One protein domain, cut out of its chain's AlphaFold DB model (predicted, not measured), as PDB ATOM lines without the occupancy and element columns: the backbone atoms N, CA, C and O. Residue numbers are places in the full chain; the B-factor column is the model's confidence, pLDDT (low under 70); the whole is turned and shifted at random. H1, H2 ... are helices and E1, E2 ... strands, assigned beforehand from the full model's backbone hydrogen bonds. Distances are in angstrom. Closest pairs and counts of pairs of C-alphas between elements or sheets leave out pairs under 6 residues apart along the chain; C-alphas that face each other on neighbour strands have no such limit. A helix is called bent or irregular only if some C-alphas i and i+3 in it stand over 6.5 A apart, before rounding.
ATOM      1  N   SER A   6     194.033 328.785 284.973       95.06
ATOM      2  CA  SER A   6     195.425 328.493 285.321       95.06
ATOM      3  C   SER A   6     196.270 328.574 284.057       95.06
ATOM      4  O   SER A   6     195.972 327.921 283.054       95.06
ATOM      5  N   VAL A   7     197.308 329.399 284.081       97.12
ATOM      6  CA  VAL A   7     198.102 329.769 282.909       97.12
ATOM      7  C   VAL A   7     199.533 329.312 283.103       97.12
ATOM      8  O   VAL A   7     200.113 329.557 284.150       97.12
ATOM      9  N   MET A   8     200.121 328.684 282.087       97.62
ATOM     10  CA  MET A   8     201.525 328.275 282.066       97.62
ATOM     11  C   MET A   8     202.221 328.809 280.813       97.62
ATOM     12  O   MET A   8     201.694 328.674 279.709       97.62
ATOM     13  N   VAL A   9     203.433 329.346 280.954       98.44
ATOM     14  CA  VAL A   9     204.281 329.707 279.810       98.44
ATOM     15  C   VAL A   9     204.924 328.450 279.228       98.44
ATOM     16  O   VAL A   9     205.823 327.871 279.837       98.44
ATOM     17  N   GLU A  10     204.519 328.037 278.029       97.56
ATOM     18  CA  GLU A  10     205.196 326.958 277.298       97.56
ATOM     19  C   GLU A  10     206.504 327.457 276.669       97.56
ATOM     20  O   GLU A  10     207.532 326.785 276.736       97.56
ATOM     21  N   SER A  11     206.485 328.655 276.079       98.00
ATOM     22  CA  SER A  11     207.670 329.287 275.498       98.00
ATOM     23  C   SER A  11     207.545 330.811 275.467       98.00
ATOM     24  O   SER A  11     206.444 331.354 275.436       98.00
ATOM     25  N   ALA A  12     208.686 331.503 275.480       96.88
ATOM     26  CA  ALA A  12     208.779 332.952 275.318       96.88
ATOM     27  C   ALA A  12     210.097 333.293 274.605       96.88
ATOM     28  O   ALA A  12     211.174 333.159 275.190       96.88
ATOM     29  N   ALA A  13     210.033 333.669 273.328       95.12
ATOM     30  CA  ALA A  13     211.210 333.973 272.517       95.12
ATOM     31  C   ALA A  13     210.862 334.885 271.336       95.12
ATOM     32  O   ALA A  13     209.808 334.754 270.726       95.12
ATOM     33  N   GLY A  14     211.768 335.803 270.976       91.50
ATOM     34  CA  GLY A  14     211.651 336.580 269.734       91.50
ATOM     35  C   GLY A  14     210.387 337.443 269.615       91.50
ATOM     36  O   GLY A  14     209.915 337.669 268.504       91.50
ATOM     37  N   GLY A  15     209.827 337.901 270.740       95.69
ATOM     38  CA  GLY A  15     208.569 338.656 270.765       95.69
ATOM     39  C   GLY A  15     207.316 337.789 270.637       95.69
ATOM     40  O   GLY A  15     206.228 338.322 270.449       95.69
ATOM     41  N   GLU A  16     207.452 336.472 270.744       97.94
ATOM     42  CA  GLU A  16     206.345 335.526 270.778       97.94
ATOM     43  C   GLU A  16     206.304 334.809 272.129       97.94
ATOM     44  O   GLU A  16     207.340 334.429 272.682       97.94
ATOM     45  N   VAL A  17     205.097 334.627 272.657       98.19
ATOM     46  CA  VAL A  17     204.818 333.808 273.834       98.19
ATOM     47  C   VAL A  17     203.721 332.806 273.502       98.19
ATOM     48  O   VAL A  17     202.721 333.139 272.861       98.19
ATOM     49  N   VAL A  18     203.922 331.568 273.947       97.88
ATOM     50  CA  VAL A  18     202.915 330.509 273.897       97.88
ATOM     51  C   VAL A  18     202.517 330.178 275.324       97.88
ATOM     52  O   VAL A  18     203.357 329.807 276.147       97.88
ATOM     53  N   LEU A  19     201.230 330.331 275.608       97.69
ATOM     54  CA  LEU A  19     200.622 330.061 276.898       97.69
ATOM     55  C   LEU A  19     199.722 328.836 276.777       97.69
ATOM     56  O   LEU A  19     198.938 328.726 275.835       97.69
ATOM     57  N   ARG A  20     199.785 327.948 277.761       95.62
ATOM     58  CA  ARG A  20     198.741 326.955 278.001       95.62
ATOM     59  C   ARG A  20     197.777 327.533 279.024       95.62
ATOM     60  O   ARG A  20     198.187 327.814 280.147       95.62
ATOM     61  N   VAL A  21     196.521 327.703 278.637       94.81
ATOM     62  CA  VAL A  21     195.461 328.259 279.482       94.81
ATOM     63  C   VAL A  21     194.475 327.146 279.791       94.81
ATOM     64  O   VAL A  21     193.881 326.585 278.878       94.81
ATOM     65  N   THR A  22     194.337 326.803 281.067       92.44
ATOM     66  CA  THR A  22     193.428 325.762 281.563       92.44
ATOM     67  C   THR A  22     192.272 326.429 282.286       92.44
ATOM     68  O   THR A  22     192.505 327.205 283.211       92.44
ATOM     69  N   THR A  23     191.037 326.129 281.905       90.88
ATOM     70  CA  THR A  23     189.854 326.658 282.586       90.88
ATOM     71  C   THR A  23     189.705 325.960 283.941       90.88
ATOM     72  O   THR A  23     189.649 324.732 284.012       90.88
ATOM     73  N   VAL A  24     189.688 326.723 285.039       89.31
ATOM     74  CA  VAL A  24     189.604 326.170 286.410       89.31
ATOM     75  C   VAL A  24     188.286 326.469 287.113       89.31
ATOM     76  O   VAL A  24     188.006 325.842 288.134       89.31
ATOM     77  N   HIS A  25     187.454 327.327 286.521       84.94
ATOM     78  CA  HIS A  25     186.104 327.616 286.986       84.94
ATOM     79  C   HIS A  25     185.067 327.379 285.872       84.94
ATOM     80  O   HIS A  25     185.292 327.836 284.750       84.94
ATOM     81  N   PRO A  26     183.917 326.734 286.152       79.38
ATOM     82  CA  PRO A  26     182.889 326.466 285.140       79.38
ATOM     83  C   PRO A  26     182.318 327.739 284.501       79.38
ATOM     84  O   PRO A  26     182.002 327.750 283.320       79.38
ATOM     85  N   ASP A  27     182.251 328.841 285.241       83.25
ATOM     86  CA  ASP A  27     181.725 330.106 284.701       83.25
ATOM     87  C   ASP A  27     182.678 330.822 283.725       83.25
ATOM     88  O   ASP A  27     182.292 331.820 283.120       83.25
ATOM     89  N   ALA A  28     183.929 330.372 283.589       85.19
ATOM     90  CA  ALA A  28     184.933 331.095 282.812       85.19
ATOM     91  C   ALA A  28     184.725 330.986 281.292       85.19
ATOM     92  O   ALA A  28     185.068 331.919 280.571       85.19
ATOM     93  N   GLY A  29     184.138 329.894 280.794       85.25
ATOM     94  CA  GLY A  29     184.063 329.681 279.351       85.25
ATOM     95  C   GLY A  29     185.387 329.170 278.745       85.25
ATOM     96  O   GLY A  29     186.390 328.969 279.448       85.25
ATOM     97  N   PRO A  30     185.400 328.899 277.428       86.25
ATOM     98  CA  PRO A  30     186.652 328.779 276.692       86.25
ATOM     99  C   PRO A  30     187.414 330.116 276.716       86.25
ATOM    100  O   PRO A  30     186.777 331.173 276.696       86.25
ATOM    101  N   PRO A  31     188.761 330.095 276.726       90.38
ATOM    102  CA  PRO A  31     189.565 331.309 276.628       90.38
ATOM    103  C   PRO A  31     189.179 332.143 275.391       90.38
ATOM    104  O   PRO A  31     189.236 331.611 274.283       90.38
ATOM    105  N   PRO A  32     188.814 333.432 275.533       92.06
ATOM    106  CA  PRO A  32     188.431 334.262 274.396       92.06
ATOM    107  C   PRO A  32     189.550 334.393 273.353       92.06
ATOM    108  O   PRO A  32     190.673 334.783 273.689       92.06
ATOM    109  N   ASP A  33     189.230 334.177 272.071       93.94
ATOM    110  CA  ASP A  33     190.150 334.426 270.949       93.94
ATOM    111  C   ASP A  33     190.257 335.924 270.637       93.94
ATOM    112  O   ASP A  33     189.746 336.441 269.642       93.94
ATOM    113  N   THR A  34     190.871 336.659 271.567       95.69
ATOM    114  CA  THR A  34     191.127 338.090 271.428       95.69
ATOM    115  C   THR A  34     192.529 338.454 271.902       95.69
ATOM    116  O   THR A  34     193.060 337.916 272.876       95.69
ATOM    117  N   ALA A  35     193.119 339.461 271.257       96.38
ATOM    118  CA  ALA A  35     194.376 340.056 271.704       96.38
ATOM    119  C   ALA A  35     194.278 340.616 273.136       96.38
ATOM    120  O   ALA A  35     195.242 340.536 273.897       96.38
ATOM    121  N   GLY A  36     193.114 341.168 273.498       97.06
ATOM    122  CA  GLY A  36     192.849 341.717 274.827       97.06
ATOM    123  C   GLY A  36     193.003 340.664 275.918       97.06
ATOM    124  O   GLY A  36     193.753 340.893 276.862       97.06
ATOM    125  N   PHE A  37     192.387 339.492 275.742       96.06
ATOM    126  CA  PHE A  37     192.507 338.382 276.687       96.06
ATOM    127  C   PHE A  37     193.964 337.924 276.854       96.06
ATOM    128  O   PHE A  37     194.480 337.870 277.973       96.06
ATOM    129  N   ALA A  38     194.664 337.677 275.741       96.62
ATOM    130  CA  ALA A  38     196.059 337.239 275.769       96.62
ATOM    131  C   ALA A  38     196.972 338.239 276.507       96.62
ATOM    132  O   ALA A  38     197.859 337.841 277.264       96.62
ATOM    133  N   VAL A  39     196.740 339.541 276.324       97.69
ATOM    134  CA  VAL A  39     197.472 340.593 277.040       97.69
ATOM    135  C   VAL A  39     197.049 340.684 278.506       97.69
ATOM    136  O   VAL A  39     197.921 340.789 279.367       97.69
ATOM    137  N   ALA A  40     195.756 340.611 278.823       97.12
ATOM    138  CA  ALA A  40     195.246 340.686 280.195       97.12
ATOM    139  C   ALA A  40     195.835 339.587 281.092       97.12
ATOM    140  O   ALA A  40     196.274 339.868 282.207       97.12
ATOM    141  N   VAL A  41     195.956 338.367 280.567       96.94
ATOM    142  CA  VAL A  41     196.611 337.242 281.248       96.94
ATOM    143  C   VAL A  41     198.073 337.557 281.610       96.94
ATOM    144  O   VAL A  41     198.513 337.290 282.731       96.94
ATOM    145  N   LEU A  42     198.833 338.172 280.697       97.69
ATOM    146  CA  LEU A  42     200.220 338.584 280.961       97.69
ATOM    147  C   LEU A  42     200.306 339.754 281.950       97.69
ATOM    148  O   LEU A  42     201.264 339.844 282.720       97.69
ATOM    149  N   LEU A  43     199.314 340.646 281.950       97.69
ATOM    150  CA  LEU A  43     199.225 341.752 282.906       97.69
ATOM    151  C   LEU A  43     198.925 341.268 284.328       97.69
ATOM    152  O   LEU A  43     199.380 341.903 285.282       97.69
ATOM    153  N   ASP A  44     198.211 340.153 284.490       96.81
ATOM    154  CA  ASP A  44     198.067 339.495 285.791       96.81
ATOM    155  C   ASP A  44     199.412 338.970 286.303       96.81
ATOM    156  O   ASP A  44     199.787 339.298 287.430       96.81
ATOM    157  N   LEU A  45     200.193 338.271 285.465       97.69
ATOM    158  CA  LEU A  45     201.557 337.858 285.827       97.69
ATOM    159  C   LEU A  45     202.413 339.066 286.228       97.69
ATOM    160  O   LEU A  45     203.015 339.075 287.301       97.69
ATOM    161  N   TRP A  46     202.445 340.108 285.394       97.75
ATOM    162  CA  TRP A  46     203.184 341.332 285.703       97.75
ATOM    163  C   TRP A  46     202.746 341.938 287.044       97.75
ATOM    164  O   TRP A  46     203.591 342.312 287.857       97.75
ATOM    165  N   SER A  47     201.437 341.990 287.316       96.69
ATOM    166  CA  SER A  47     200.907 342.544 288.563       96.69
ATOM    167  C   SER A  47     201.282 341.710 289.789       96.69
ATOM    168  O   SER A  47     201.437 342.288 290.868       96.69
ATOM    169  N   LEU A  48     201.398 340.384 289.669       97.06
ATOM    170  CA  LEU A  48     201.901 339.535 290.753       97.06
ATOM    171  C   LEU A  48     203.354 339.896 291.074       97.06
ATOM    172  O   LEU A  48     203.697 340.104 292.239       97.06
ATOM    173  N   LEU A  49     204.187 340.056 290.046       97.69
ATOM    174  CA  LEU A  49     205.598 340.408 290.204       97.69
ATOM    175  C   LEU A  49     205.783 341.824 290.782       97.69
ATOM    176  O   LEU A  49     206.523 341.984 291.751       97.69
ATOM    177  N   ASP A  50     205.058 342.833 290.281       97.44
ATOM    178  CA  ASP A  50     205.134 344.230 290.764       97.44
ATOM    179  C   ASP A  50     204.743 344.360 292.247       97.44
ATOM    180  O   ASP A  50     205.330 345.129 293.013       97.44
ATOM    181  N   ARG A  51     203.794 343.534 292.701       95.62
ATOM    182  CA  ARG A  51     203.369 343.476 294.109       95.62
ATOM    183  C   ARG A  51     204.291 342.630 294.991       95.62
ATOM    184  O   ARG A  51     204.117 342.606 296.213       95.62
ATOM    185  N   GLY A  52     205.281 341.965 294.397       95.62
ATOM    186  CA  GLY A  52     206.203 341.082 295.101       95.62
ATOM    187  C   GLY A  52     205.558 339.764 295.534       95.62
ATOM    188  O   GLY A  52     205.933 339.206 296.563       95.62
ATOM    189  N   PHE A  53     204.573 339.283 294.775       96.25
ATOM    190  CA  PHE A  53     203.865 338.018 294.985       96.25
ATOM    191  C   PHE A  53     204.387 336.903 294.068       96.25
ATOM    192  O   PHE A  53     203.621 336.065 293.606       96.25
ATOM    193  N   ALA A  54     205.699 336.861 293.822       95.06
ATOM    194  CA  ALA A  54     206.333 335.815 293.015       95.06
ATOM    195  C   ALA A  54     206.110 334.395 293.558       95.06
ATOM    196  O   ALA A  54     206.072 333.457 292.777       95.06
ATOM    197  N   ALA A  55     205.879 334.241 294.865       95.44
ATOM    198  CA  ALA A  55     205.517 332.958 295.473       95.44
ATOM    199  C   ALA A  55     204.160 332.396 294.995       95.44
ATOM    200  O   ALA A  55     203.879 331.231 295.241       95.44
ATOM    201  N   LEU A  56     203.324 333.213 294.337       96.25
ATOM    202  CA  LEU A  56     202.088 332.777 293.672       96.25
ATOM    203  C   LEU A  56     202.315 332.386 292.202       96.25
ATOM    204  O   LEU A  56     201.358 332.119 291.482       96.25
ATOM    205  N   VAL A  57     203.569 332.410 291.740       97.50
ATOM    206  CA  VAL A  57     203.960 332.000 290.394       97.50
ATOM    207  C   VAL A  57     204.801 330.731 290.509       97.50
ATOM    208  O   VAL A  57     205.996 330.777 290.806       97.50
ATOM    209  N   ASP A  58     204.184 329.583 290.258       97.38
ATOM    210  CA  ASP A  58     204.856 328.289 290.215       97.38
ATOM    211  C   ASP A  58     206.020 328.321 289.213       97.38
ATOM    212  O   ASP A  58     205.902 328.842 288.102       97.38
ATOM    213  N   GLY A  59     207.171 327.771 289.607       96.38
ATOM    214  CA  GLY A  59     208.401 327.807 288.808       96.38
ATOM    215  C   GLY A  59     209.165 329.139 288.861       96.38
ATOM    216  O   GLY A  59     210.262 329.232 288.306       96.38
ATOM    217  N   CYS A  60     208.641 330.163 289.542       96.62
ATOM    218  CA  CYS A  60     209.369 331.394 289.822       96.62
ATOM    219  C   CYS A  60     210.203 331.245 291.098       96.62
ATOM    220  O   CYS A  60     209.671 331.086 292.192       96.62
ATOM    221  N   SER A  61     211.528 331.321 290.963       96.12
ATOM    222  CA  SER A  61     212.464 331.286 292.093       96.12
ATOM    223  C   SER A  61     212.926 332.677 292.534       96.12
ATOM    224  O   SER A  61     213.930 332.781 293.230       96.12
ATOM    225  N   LEU A  62     212.281 333.740 292.044       96.88
ATOM    226  CA  LEU A  62     212.674 335.109 292.360       96.88
ATOM    227  C   LEU A  62     212.216 335.475 293.764       96.88
ATOM    228  O   LEU A  62     211.049 335.294 294.122       96.88
ATOM    229  N   GLU A  63     213.116 336.089 294.519       97.25
ATOM    230  CA  GLU A  63     212.753 336.721 295.776       97.25
ATOM    231  C   GLU A  63     211.891 337.962 295.529       97.25
ATOM    232  O   GLU A  63     211.879 338.553 294.444       97.25
ATOM    233  N   ARG A  64     211.189 338.414 296.576       96.88
ATOM    234  CA  ARG A  64     210.270 339.562 296.500       96.88
ATOM    235  C   ARG A  64     210.887 340.769 295.780       96.88
ATOM    236  O   ARG A  64     210.271 341.315 294.872       96.88
ATOM    237  N   ALA A  65     212.088 341.186 296.185       97.38
ATOM    238  CA  ALA A  65     212.746 342.366 295.624       97.38
ATOM    239  C   ALA A  65     213.166 342.169 294.157       97.38
ATOM    240  O   ALA A  65     213.085 343.108 293.368       97.38
ATOM    241  N   GLU A  66     213.572 340.957 293.780       97.69
ATOM    242  CA  GLU A  66     213.986 340.623 292.414       97.69
ATOM    243  C   GLU A  66     212.786 340.601 291.466       97.69
ATOM    244  O   GLU A  66     212.851 341.144 290.364       97.69
ATOM    245  N   ALA A  67     211.665 340.035 291.916       97.25
ATOM    246  CA  ALA A  67     210.411 340.040 291.175       97.25
ATOM    247  C   ALA A  67     209.900 341.465 290.925       97.25
ATOM    248  O   ALA A  67     209.527 341.803 289.801       97.25
ATOM    249  N   GLN A  68     209.949 342.319 291.951       97.94
ATOM    250  CA  GLN A  68     209.571 343.725 291.816       97.94
ATOM    251  C   GLN A  68     210.514 344.467 290.869       97.94
ATOM    252  O   GLN A  68     210.040 345.169 289.981       97.94
ATOM    253  N   ALA A  69     211.829 344.271 290.998       97.50
ATOM    254  CA  ALA A  69     212.806 344.877 290.099       97.50
ATOM    255  C   ALA A  69     212.569 344.467 288.636       97.50
ATOM    256  O   ALA A  69     212.599 345.319 287.751       97.50
ATOM    257  N   LEU A  70     212.258 343.190 288.384       96.81
ATOM    258  CA  LEU A  70     211.919 342.696 287.050       96.81
ATOM    259  C   LEU A  70     210.632 343.338 286.505       96.81
ATOM    260  O   LEU A  70     210.578 343.755 285.349       96.81
ATOM    261  N   ALA A  71     209.580 343.435 287.317       96.50
ATOM    262  CA  ALA A  71     208.318 344.041 286.895       96.50
ATOM    263  C   ALA A  71     208.427 345.556 286.661       96.50
ATOM    264  O   ALA A  71     207.692 346.109 285.839       96.50
ATOM    265  N   GLN A  72     209.340 346.217 287.374       96.25
ATOM    266  CA  GLN A  72     209.541 347.665 287.362       96.25
ATOM    267  C   GLN A  72     210.578 348.140 286.342       96.25
ATOM    268  O   GLN A  72     210.888 349.333 286.310       96.25
ATOM    269  N   ASP A  73     211.070 347.250 285.476       96.06
ATOM    270  CA  ASP A  73     211.960 347.630 284.383       96.06
ATOM    271  C   ASP A  73     211.319 348.741 283.516       96.06
ATOM    272  O   ASP A  73     210.187 348.585 283.028       96.06
ATOM    273  N   PRO A  74     212.015 349.874 283.301       93.12
ATOM    274  CA  PRO A  74     211.496 350.995 282.523       93.12
ATOM    275  C   PRO A  74     211.051 350.638 281.100       93.12
ATOM    276  O   PRO A  74     210.206 351.347 280.548       93.12
ATOM    277  N   ALA A  75     211.582 349.563 280.508       90.44
ATOM    278  CA  ALA A  75     211.237 349.138 279.157       90.44
ATOM    279  C   ALA A  75     209.759 348.729 279.010       90.44
ATOM    280  O   ALA A  75     209.190 348.885 277.928       90.44
ATOM    281  N   TRP A  76     209.102 348.262 280.080       91.94
ATOM    282  CA  TRP A  76     207.697 347.825 280.022       91.94
ATOM    283  C   TRP A  76     206.819 348.279 281.187       91.94
ATOM    284  O   TRP A  76     205.600 348.331 281.013       91.94
ATOM    285  N   ALA A  77     207.375 348.642 282.344       92.75
ATOM    286  CA  ALA A  77     206.602 348.849 283.572       92.75
ATOM    287  C   ALA A  77     205.489 349.897 283.439       92.75
ATOM    288  O   ALA A  77     204.347 349.649 283.824       92.75
ATOM    289  N   SER A  78     205.798 351.066 282.866       93.31
ATOM    290  CA  SER A  78     204.812 352.145 282.690       93.31
ATOM    291  C   SER A  78     203.655 351.710 281.785       93.31
ATOM    292  O   SER A  78     202.484 351.907 282.113       93.31
ATOM    293  N   ARG A  79     203.983 351.036 280.675       94.12
ATOM    294  CA  ARG A  79     202.998 350.520 279.721       94.12
ATOM    295  C   ARG A  79     202.138 349.423 280.351       94.12
ATOM    296  O   ARG A  79     200.922 349.470 280.213       94.12
ATOM    297  N   CYS A  80     202.745 348.476 281.066       96.06
ATOM    298  CA  CYS A  80     202.014 347.407 281.750       96.06
ATOM    299  C   CYS A  80     201.084 347.965 282.828       96.06
ATOM    300  O   CYS A  80     199.925 347.572 282.876       96.06
ATOM    301  N   ARG A  81     201.535 348.946 283.623       95.88
ATOM    302  CA  ARG A  81     200.684 349.618 284.613       95.88
ATOM    303  C   ARG A  81     199.468 350.265 283.964       95.88
ATOM    304  O   ARG A  81     198.349 350.000 284.384       95.88
ATOM    305  N   HIS A  82     199.680 351.054 282.912       95.50
ATOM    306  CA  HIS A  82     198.585 351.710 282.202       95.50
ATOM    307  C   HIS A  82     197.574 350.701 281.640       95.50
ATOM    308  O   HIS A  82     196.377 350.829 281.876       95.50
ATOM    309  N   LEU A  83     198.047 349.656 280.956       96.94
ATOM    310  CA  LEU A  83     197.174 348.617 280.411       96.94
ATOM    311  C   LEU A  83     196.455 347.822 281.509       96.94
ATOM    312  O   LEU A  83     195.296 347.456 281.333       96.94
ATOM    313  N   ARG A  84     197.112 347.573 282.648       96.06
ATOM    314  CA  ARG A  84     196.511 346.889 283.800       96.06
ATOM    315  C   ARG A  84     195.349 347.696 284.369       96.06
ATOM    316  O   ARG A  84     194.324 347.104 284.696       96.06
ATOM    317  N   GLU A  85     195.502 349.014 284.476       95.62
ATOM    318  CA  GLU A  85     194.427 349.913 284.908       95.62
ATOM    319  C   GLU A  85     193.268 349.929 283.904       95.62
ATOM    320  O   GLU A  85     192.113 349.864 284.312       95.62
ATOM    321  N   LEU A  86     193.560 349.946 282.599       96.00
ATOM    322  CA  LEU A  86     192.524 349.882 281.564       96.00
ATOM    323  C   LEU A  86     191.773 348.547 281.563       96.00
ATOM    324  O   LEU A  86     190.571 348.535 281.335       96.00
ATOM    325  N   SER A  87     192.463 347.433 281.816       95.69
ATOM    326  CA  SER A  87     191.862 346.095 281.779       95.69
ATOM    327  C   SER A  87     191.060 345.777 283.042       95.69
ATOM    328  O   SER A  87     189.922 345.333 282.956       95.69
ATOM    329  N   PHE A  88     191.614 346.035 284.225       93.50
ATOM    330  CA  PHE A  88     191.031 345.567 285.489       93.50
ATOM    331  C   PHE A  88     190.558 346.699 286.402       93.50
ATOM    332  O   PHE A  88     190.125 346.441 287.526       93.50
ATOM    333  N   GLY A  89     190.700 347.947 285.968       94.69
ATOM    334  CA  GLY A  89     190.435 349.112 286.792       94.69
ATOM    335  C   GLY A  89     191.562 349.446 287.762       94.69
ATOM    336  O   GLY A  89     192.636 348.833 287.790       94.69
ATOM    337  N   PRO A 137     186.989 348.101 278.739       92.69
ATOM    338  CA  PRO A 137     187.398 347.059 277.801       92.69
ATOM    339  C   PRO A 137     187.557 347.578 276.365       92.69
ATOM    340  O   PRO A 137     188.382 347.056 275.614       92.69
ATOM    341  N   VAL A 138     186.823 348.627 275.975       95.38
ATOM    342  CA  VAL A 138     186.913 349.220 274.632       95.38
ATOM    343  C   VAL A 138     188.207 350.019 274.497       95.38
ATOM    344  O   VAL A 138     188.947 349.864 273.518       95.38
ATOM    345  N   VAL A 139     188.518 350.845 275.497       96.25
ATOM    346  CA  VAL A 139     189.775 351.606 275.537       96.25
ATOM    347  C   VAL A 139     190.969 350.662 275.681       96.25
ATOM    348  O   VAL A 139     191.975 350.846 274.997       96.25
ATOM    349  N   PHE A 140     190.850 349.610 276.493       97.12
ATOM    350  CA  PHE A 140     191.867 348.572 276.630       97.12
ATOM    351  C   PHE A 140     192.152 347.876 275.296       97.12
ATOM    352  O   PHE A 140     193.303 347.852 274.862       97.12
ATOM    353  N   ALA A 141     191.124 347.382 274.598       96.00
ATOM    354  CA  ALA A 141     191.290 346.747 273.292       96.00
ATOM    355  C   ALA A 141     191.963 347.688 272.275       96.00
ATOM    356  O   ALA A 141     192.864 347.280 271.539       96.00
ATOM    357  N   THR A 142     191.585 348.971 272.289       97.38
ATOM    358  CA  THR A 142     192.191 350.008 271.439       97.38
ATOM    359  C   THR A 142     193.672 350.227 271.767       97.38
ATOM    360  O   THR A 142     194.493 350.354 270.859       97.38
ATOM    361  N   ALA A 143     194.037 350.241 273.052       97.00
ATOM    362  CA  ALA A 143     195.418 350.407 273.505       97.00
ATOM    363  C   ALA A 143     196.292 349.165 273.245       97.00
ATOM    364  O   ALA A 143     197.500 349.294 273.038       97.00
ATOM    365  N   VAL A 144     195.691 347.972 273.234       96.75
ATOM    366  CA  VAL A 144     196.367 346.697 272.951       96.75
ATOM    367  C   VAL A 144     196.672 346.520 271.466       96.75
ATOM    368  O   VAL A 144     197.749 346.030 271.127       96.75
ATOM    369  N   ALA A 145     195.767 346.937 270.579       96.38
ATOM    370  CA  ALA A 145     195.894 346.751 269.133       96.38
ATOM    371  C   ALA A 145     197.283 347.103 268.541       96.38
ATOM    372  O   ALA A 145     197.832 346.268 267.826       96.38
ATOM    373  N   PRO A 146     197.916 348.257 268.842       96.31
ATOM    374  CA  PRO A 146     199.231 348.596 268.284       96.31
ATOM    375  C   PRO A 146     200.406 347.793 268.869       96.31
ATOM    376  O   PRO A 146     201.530 347.928 268.387       96.31
ATOM    377  N   LEU A 147     200.194 346.998 269.921       95.00
ATOM    378  CA  LEU A 147     201.236 346.178 270.550       95.00
ATOM    379  C   LEU A 147     201.326 344.788 269.923       95.00
ATOM    380  O   LEU A 147     202.402 344.187 269.907       95.00
ATOM    381  N   VAL A 148     200.202 344.283 269.417       97.25
ATOM    382  CA  VAL A 148     200.027 342.887 269.020       97.25
ATOM    383  C   VAL A 148     200.173 342.745 267.511       97.25
ATOM    384  O   VAL A 148     199.358 343.243 266.745       97.25
ATOM    385  N   ALA A 149     201.196 342.003 267.092       97.06
ATOM    386  CA  ALA A 149     201.416 341.658 265.692       97.06
ATOM    387  C   ALA A 149     200.470 340.541 265.226       97.06
ATOM    388  O   ALA A 149     199.998 340.555 264.090       97.06
ATOM    389  N   SER A 150     200.204 339.559 266.091       97.62
ATOM    390  CA  SER A 150     199.227 338.494 265.850       97.62
ATOM    391  C   SER A 150     198.851 337.801 267.156       97.62
ATOM    392  O   SER A 150     199.655 337.753 268.087       97.62
ATOM    393  N   HIS A 151     197.667 337.200 267.199       96.88
ATOM    394  CA  HIS A 151     197.259 336.273 268.251       96.88
ATOM    395  C   HIS A 151     196.496 335.096 267.641       96.88
ATOM    396  O   HIS A 151     196.024 335.198 266.507       96.88
ATOM    397  N   ALA A 152     196.436 333.984 268.366       95.62
ATOM    398  CA  ALA A 152     195.594 332.844 268.027       95.62
ATOM    399  C   ALA A 152     195.308 332.007 269.275       95.62
ATOM    400  O   ALA A 152     196.219 331.783 270.081       95.62
ATOM    401  N   VAL A 153     194.091 331.484 269.374       92.12
ATOM    402  CA  VAL A 153     193.714 330.460 270.351       92.12
ATOM    403  C   VAL A 153     193.488 329.129 269.633       92.12
ATOM    404  O   VAL A 153     192.669 329.015 268.725       92.12
ATOM    405  N   ASP A 154     194.260 328.107 270.004       88.12
ATOM    406  CA  ASP A 154     194.056 326.736 269.532       88.12
ATOM    407  C   ASP A 154     193.070 326.027 270.462       88.12
ATOM    408  O   ASP A 154     193.451 325.425 271.468       88.12
ATOM    409  N   GLU A 155     191.787 326.144 270.125       72.06
ATOM    410  CA  GLU A 155     190.671 325.546 270.865       72.06
ATOM    411  C   GLU A 155     190.550 324.030 270.652       72.06
ATOM    412  O   GLU A 155     189.713 323.389 271.271       72.06
ATOM    413  N   ARG A 156     191.383 323.406 269.805       66.00
ATOM    414  CA  ARG A 156     191.296 321.956 269.537       66.00
ATOM    415  C   ARG A 156     191.658 321.085 270.743       66.00
ATOM    416  O   ARG A 156     191.435 319.881 270.696       66.00
ATOM    417  N   GLU A 157     192.242 321.672 271.788       64.12
ATOM    418  CA  GLU A 157     192.475 321.014 273.083       64.12
ATOM    419  C   GLU A 157     191.319 321.232 274.087       64.12
ATOM    420  O   GLU A 157     191.353 320.687 275.193       64.12
ATOM    421  N   PHE A 158     190.297 322.003 273.701       64.88
ATOM    422  CA  PHE A 158     189.084 322.263 274.468       64.88
ATOM    423  C   PHE A 158     188.028 321.219 274.077       64.88
ATOM    424  O   PHE A 158     187.150 321.484 273.260       64.88
ATOM    425  N   ASP A 159     188.160 319.998 274.601       57.03
ATOM    426  CA  ASP A 159     187.176 318.926 274.397       57.03
ATOM    427  C   ASP A 159     186.407 318.636 275.700       57.03
ATOM    428  O   ASP A 159     186.983 318.660 276.788       57.03
ATOM    429  N   GLU A 160     185.116 318.346 275.533       55.25
ATOM    430  CA  GLU A 160     184.049 318.061 276.512       55.25
ATOM    431  C   GLU A 160     183.347 319.232 277.238       55.25
ATOM    432  O   GLU A 160     183.924 320.211 277.713       55.25
ATOM    433  N   GLY A 161     182.013 319.111 277.258       53.22
ATOM    434  CA  GLY A 161     181.058 320.112 277.711       53.22
ATOM    435  C   GLY A 161     180.982 320.257 279.229       53.22
ATOM    436  O   GLY A 161     181.236 319.330 279.989       53.22
ATOM    437  N   TYR A 162     180.541 321.440 279.649       54.12
ATOM    438  CA  TYR A 162     180.359 321.889 281.036       54.12
ATOM    439  C   TYR A 162     179.444 321.020 281.919       54.12
ATOM    440  O   TYR A 162     179.236 321.359 283.083       54.12
ATOM    441  N   GLU A 163     178.881 319.934 281.391       58.06
ATOM    442  CA  GLU A 163     177.985 319.042 282.130       58.06
ATOM    443  C   GLU A 163     178.747 318.140 283.120       58.06
ATOM    444  O   GLU A 163     178.206 317.857 284.186       58.06
ATOM    445  N   ASP A 164     180.018 317.804 282.847       65.38
ATOM    446  CA  ASP A 164     180.869 316.969 283.710       65.38
ATOM    447  C   ASP A 164     182.199 317.676 284.038       65.38
ATOM    448  O   ASP A 164     183.244 317.382 283.459       65.38
ATOM    449  N   TRP A 165     182.182 318.636 284.973       71.94
ATOM    450  CA  TRP A 165     183.400 319.346 285.394       71.94
ATOM    451  C   TRP A 165     184.382 318.389 286.099       71.94
ATOM    452  O   TRP A 165     184.092 317.937 287.213       71.94
ATOM    453  N   PRO A 166     185.549 318.066 285.507       73.00
ATOM    454  CA  PRO A 166     186.407 317.025 286.053       73.00
ATOM    455  C   PRO A 166     187.114 317.495 287.332       73.00
ATOM    456  O   PRO A 166     187.730 318.567 287.378       73.00
ATOM    457  N   GLU A 167     187.076 316.655 288.373       76.69
ATOM    458  CA  GLU A 167     187.847 316.877 289.606       76.69
ATOM    459  C   GLU A 167     189.358 316.860 289.332       76.69
ATOM    460  O   GLU A 167     190.100 317.642 289.926       76.69
ATOM    461  N   ASP A 168     189.793 316.012 288.393       79.00
ATOM    462  CA  ASP A 168     191.179 315.904 287.938       79.00
ATOM    463  C   ASP A 168     191.596 317.143 287.114       79.00
ATOM    464  O   ASP A 168     191.091 317.344 286.001       79.00
ATOM    465  N   PRO A 169     192.543 317.967 287.607       75.38
ATOM    466  CA  PRO A 169     193.019 319.148 286.895       75.38
ATOM    467  C   PRO A 169     193.647 318.846 285.532       75.38
ATOM    468  O   PRO A 169     193.610 319.704 284.651       75.38
ATOM    469  N   GLU A 170     194.212 317.652 285.327       78.25
ATOM    470  CA  GLU A 170     194.859 317.288 284.060       78.25
ATOM    471  C   GLU A 170     193.859 317.056 282.924       78.25
ATOM    472  O   GLU A 170     194.235 317.121 281.746       78.25
ATOM    473  N   ARG A 171     192.592 316.818 283.283       79.12
ATOM    474  CA  ARG A 171     191.466 316.597 282.369       79.12
ATOM    475  C   ARG A 171     190.644 317.853 282.099       79.12
ATOM    476  O   ARG A 171     189.702 317.785 281.322       79.12
ATOM    477  N   ARG A 172     190.968 318.982 282.737       84.25
ATOM    478  CA  ARG A 172     190.218 320.228 282.544       84.25
ATOM    479  C   ARG A 172     190.397 320.782 281.124       84.25
ATOM    480  O   ARG A 172     191.486 320.627 280.555       84.25
ATOM    481  N   PRO A 173     189.371 321.468 280.580       86.88
ATOM    482  CA  PRO A 173     189.464 322.111 279.277       86.88
ATOM    483  C   PRO A 173     190.642 323.082 279.209       86.88
ATOM    484  O   PRO A 173     190.910 323.832 280.155       86.88
ATOM    485  N   ARG A 174     191.363 323.065 278.088       89.44
ATOM    486  CA  ARG A 174     192.550 323.898 277.884       89.44
ATOM    487  C   ARG A 174     192.665 324.370 276.447       89.44
ATOM    488  O   ARG A 174     192.188 323.714 275.532       89.44
ATOM    489  N   ALA A 175     193.338 325.493 276.255       92.50
ATOM    490  CA  ALA A 175     193.697 325.994 274.939       92.50
ATOM    491  C   ALA A 175     195.137 326.504 274.940       92.50
ATOM    492  O   ALA A 175     195.658 326.970 275.963       92.50
ATOM    493  N   ARG A 176     195.780 326.452 273.770       95.00
ATOM    494  CA  ARG A 176     197.038 327.175 273.561       95.00
ATOM    495  C   ARG A 176     196.745 328.572 273.051       95.00
ATOM    496  O   ARG A 176     196.204 328.727 271.963       95.00
ATOM    497  N   VAL A 177     197.184 329.576 273.794       96.25
ATOM    498  CA  VAL A 177     197.127 330.977 273.381       96.25
ATOM    499  C   VAL A 177     198.504 331.380 272.879       96.25
ATOM    500  O   VAL A 177     199.490 331.319 273.614       96.25
ATOM    501  N   ARG A 178     198.587 331.788 271.617       97.38
ATOM    502  CA  ARG A 178     199.800 332.350 271.021       97.38
ATOM    503  C   ARG A 178     199.642 333.852 270.910       97.38
ATOM    504  O   ARG A 178     198.649 334.325 270.363       97.38
ATOM    505  N   LEU A 179     200.640 334.591 271.375       98.00
ATOM    506  CA  LEU A 179     200.695 336.040 271.245       98.00
ATOM    507  C   LEU A 179     202.048 336.447 270.676       98.00
ATOM    508  O   LEU A 179     203.090 336.119 271.238       98.00
ATOM    509  N   LYS A 180     202.020 337.217 269.593       98.19
ATOM    510  CA  LYS A 180     203.197 337.866 269.026       98.19
ATOM    511  C   LYS A 180     203.058 339.371 269.149       98.19
ATOM    512  O   LYS A 180     202.041 339.931 268.744       98.19
ATOM    513  N   VAL A 181     204.090 340.028 269.659       97.50
ATOM    514  CA  VAL A 181     204.140 341.482 269.821       97.50
ATOM    515  C   VAL A 181     205.115 342.125 268.844       97.50
ATOM    516  O   VAL A 181     206.058 341.492 268.372       97.50
ATOM    517  N   HIS A 182     204.886 343.398 268.531       96.25
ATOM    518  CA  HIS A 182     205.792 344.177 267.683       96.25
ATOM    519  C   HIS A 182     207.127 344.488 268.372       96.25
ATOM    520  O   HIS A 182     208.162 344.551 267.713       96.25
ATOM    521  N   ASP A 183     207.101 344.665 269.694       94.25
ATOM    522  CA  ASP A 183     208.261 344.990 270.521       94.25
ATOM    523  C   ASP A 183     208.530 343.850 271.508       94.25
ATOM    524  O   ASP A 183     207.840 343.703 272.519       94.25
ATOM    525  N   ALA A 184     209.550 343.040 271.214       93.62
ATOM    526  CA  ALA A 184     209.924 341.896 272.041       93.62
ATOM    527  C   ALA A 184     210.319 342.287 273.475       93.62
ATOM    528  O   ALA A 184     210.191 341.455 274.375       93.62
ATOM    529  N   GLY A 185     210.751 343.536 273.701       91.00
ATOM    530  CA  GLY A 185     211.056 344.045 275.036       91.00
ATOM    531  C   GLY A 185     209.857 343.951 275.977       91.00
ATOM    532  O   GLY A 185     210.031 343.700 277.162       91.00
ATOM    533  N   TRP A 186     208.630 344.030 275.454       91.31
ATOM    534  CA  TRP A 186     207.412 343.941 276.258       91.31
ATOM    535  C   TRP A 186     207.226 342.584 276.961       91.31
ATOM    536  O   TRP A 186     206.579 342.520 277.999       91.31
ATOM    537  N   LEU A 187     207.839 341.513 276.447       94.38
ATOM    538  CA  LEU A 187     207.813 340.177 277.059       94.38
ATOM    539  C   LEU A 187     209.027 339.912 277.970       94.38
ATOM    540  O   LEU A 187     209.231 338.783 278.416       94.38
ATOM    541  N   GLY A 188     209.839 340.931 278.271       93.69
ATOM    542  CA  GLY A 188     211.102 340.793 279.005       93.69
ATOM    543  C   GLY A 188     210.975 340.244 280.432       93.69
ATOM    544  O   GLY A 188     211.954 339.722 280.972       93.69
ATOM    545  N   PHE A 189     209.779 340.273 281.024       95.19
ATOM    546  CA  PHE A 189     209.490 339.696 282.342       95.19
ATOM    547  C   PHE A 189     208.967 338.249 282.298       95.19
ATOM    548  O   PHE A 189     208.867 337.615 283.341       95.19
ATOM    549  N   VAL A 190     208.652 337.705 281.120       96.69
ATOM    550  CA  VAL A 190     208.047 336.371 280.972       96.69
ATOM    551  C   VAL A 190     209.136 335.296 280.910       96.69
ATOM    552  O   VAL A 190     210.157 335.476 280.241       96.69
ATOM    553  N   ARG A 191     208.951 334.166 281.602       97.50
ATOM    554  CA  ARG A 191     209.887 333.028 281.573       97.50
ATOM    555  C   ARG A 191     209.147 331.718 281.283       97.50
ATOM    556  O   ARG A 191     208.085 331.504 281.864       97.50
ATOM    557  N   PRO A 192     209.683 330.836 280.417       98.00
ATOM    558  CA  PRO A 192     209.132 329.498 280.215       98.00
ATOM    559  C   PRO A 192     209.040 328.706 281.523       98.00
ATOM    560  O   PRO A 192     209.916 328.814 282.379       98.00
ATOM    561  N   GLY A 193     207.991 327.898 281.658       97.94
ATOM    562  CA  GLY A 193     207.726 327.071 282.834       97.94
ATOM    563  C   GLY A 193     207.031 327.794 283.989       97.94
ATOM    564  O   GLY A 193     206.580 327.123 284.911       97.94
ATOM    565  N   TRP A 194     206.903 329.125 283.943       98.31
ATOM    566  CA  TRP A 194     206.139 329.859 284.954       98.31
ATOM    567  C   TRP A 194     204.649 329.587 284.828       98.31
ATOM    568  O   TRP A 194     204.116 329.585 283.714       98.31
ATOM    569  N   ARG A 195     203.983 329.399 285.969       98.00
ATOM    570  CA  ARG A 195     202.542 329.167 286.046       98.00
ATOM    571  C   ARG A 195     201.885 330.030 287.119       98.00
ATOM    572  O   ARG A 195     202.461 330.226 288.176       98.00
ATOM    573  N   TRP A 196     200.696 330.554 286.844       97.56
ATOM    574  CA  TRP A 196     199.909 331.358 287.782       97.56
ATOM    575  C   TRP A 196     198.418 331.208 287.492       97.56
ATOM    576  O   TRP A 196     198.033 330.810 286.390       97.56
ATOM    577  N   ASP A 197     197.586 331.586 288.454       95.94
ATOM    578  CA  ASP A 197     196.145 331.679 288.252       95.94
ATOM    579  C   ASP A 197     195.743 333.121 287.905       95.94
ATOM    580  O   ASP A 197     196.271 334.096 288.448       95.94
ATOM    581  N   SER A 198     194.842 333.262 286.934       94.69
ATOM    582  CA  SER A 198     194.424 334.536 286.349       94.69
ATOM    583  C   SER A 198     192.911 334.715 286.442       94.69
ATOM    584  O   SER A 198     192.130 333.774 286.273       94.69
ATOM    585  N   GLY A 199     192.511 335.960 286.704       90.69
ATOM    586  CA  GLY A 199     191.119 336.415 286.687       90.69
ATOM    587  C   GLY A 199     190.778 337.236 285.439       90.69
ATOM    588  O   GLY A 199     189.784 337.968 285.446       90.69
TER     589      GLY A 199
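This is residues 6 to 89 and 137 to 199 of the 201 residues of an uncharacterized protein of Nannocystis exedens (UniProt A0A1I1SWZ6). A strongly twisted sheet of five strands curls round one long helix, H1, which lies in the core. H3 and H4 cover the side of H1 away from the sheet, H2 folds back beside the last turn of H1, and the long loop of residues 155 to 173 lies far from the core. The printed part has 147 residues, with five named helices and five named strands in the order E1 E2 H1 H2 H3 H4 E3 E4 H5 E5. The sheet runs E3 E4 E2 E1 E5, all antiparallel, and the class is mixed, helices and strands. The whole is compact, with a radius of gyration of the C-alphas of 15.0 A and spans of 46 by 34 by 30 A.

E1, residues 6 to 13, bends by 51 degrees at residue 10 and forms an antiparallel hairpin with E2, residues 16 to 23; N 8 and O 20 are 2.9 A apart. H1, residues 35 to 50, is on one face of the sheet, giving two layers, a sheet and a helix over it. H2, residues 64 to 71, touches residues 46 to 50 of H1 as a helical hairpin, closest at C-alphas 50 and 68, 4.6 A, at a shallow tilt of 34.7 degrees, only just short of steep. H3, residues 77 to 88, touches H1 at a steep tilt of 62 degrees, closest at C-alphas 43 and 84, 5.9 A. H4, residues 137 to 147, touches H1 about perpendicular, at 88 degrees, closest at C-alphas 36 and 141, 5.5 A. H4 is only just irregular: C-alphas 143 and 146 are 6.7 A apart. Edge strand E3, residues 148 to 154, forms a hairpin with E4, residues 174 to 181; N 152 and O 178 are 3.0 A apart. E4 is also the antiparallel neighbour of E2, with N 19 and O 177 2.8 A apart. H5, residues 184 to 187, only grazes the sheet. Edge strand E5, residues 195 to 198, pairs with E1 through N 7 and O 196, 2.8 A. Every O i to N i+4 pair is within hydrogen-bond range in H2 and H3, 11 of 12 in H1 and 5 of 7 in H4; H5 is too short for one.

E1 begins at C-alpha 6, (195.425, 328.493, 285.321), and measures 21.1 A; E2 measures 22.1 A. H1 measures 22.3 A from C-alpha 35, (194.376, 340.056, 271.704). H3 measures 16.0 A, H4 15.6 A, E3 17.2 A and E4 22.6 A. E5 ends at C-alpha 198, (194.424, 334.536, 286.349).

The C-alphas of Pro 74 and Glu 163, the two farthest apart, are 46.3 A apart. Residues 90 to 136 are not printed, and C-alphas 89 and 137 are 9.7 A apart across the cut. The links E2 to H1, H1 to H2 and E3 to E4 are long. Mean pLDDT of the printed part is 91.8; residues 156 to 164 are under 70.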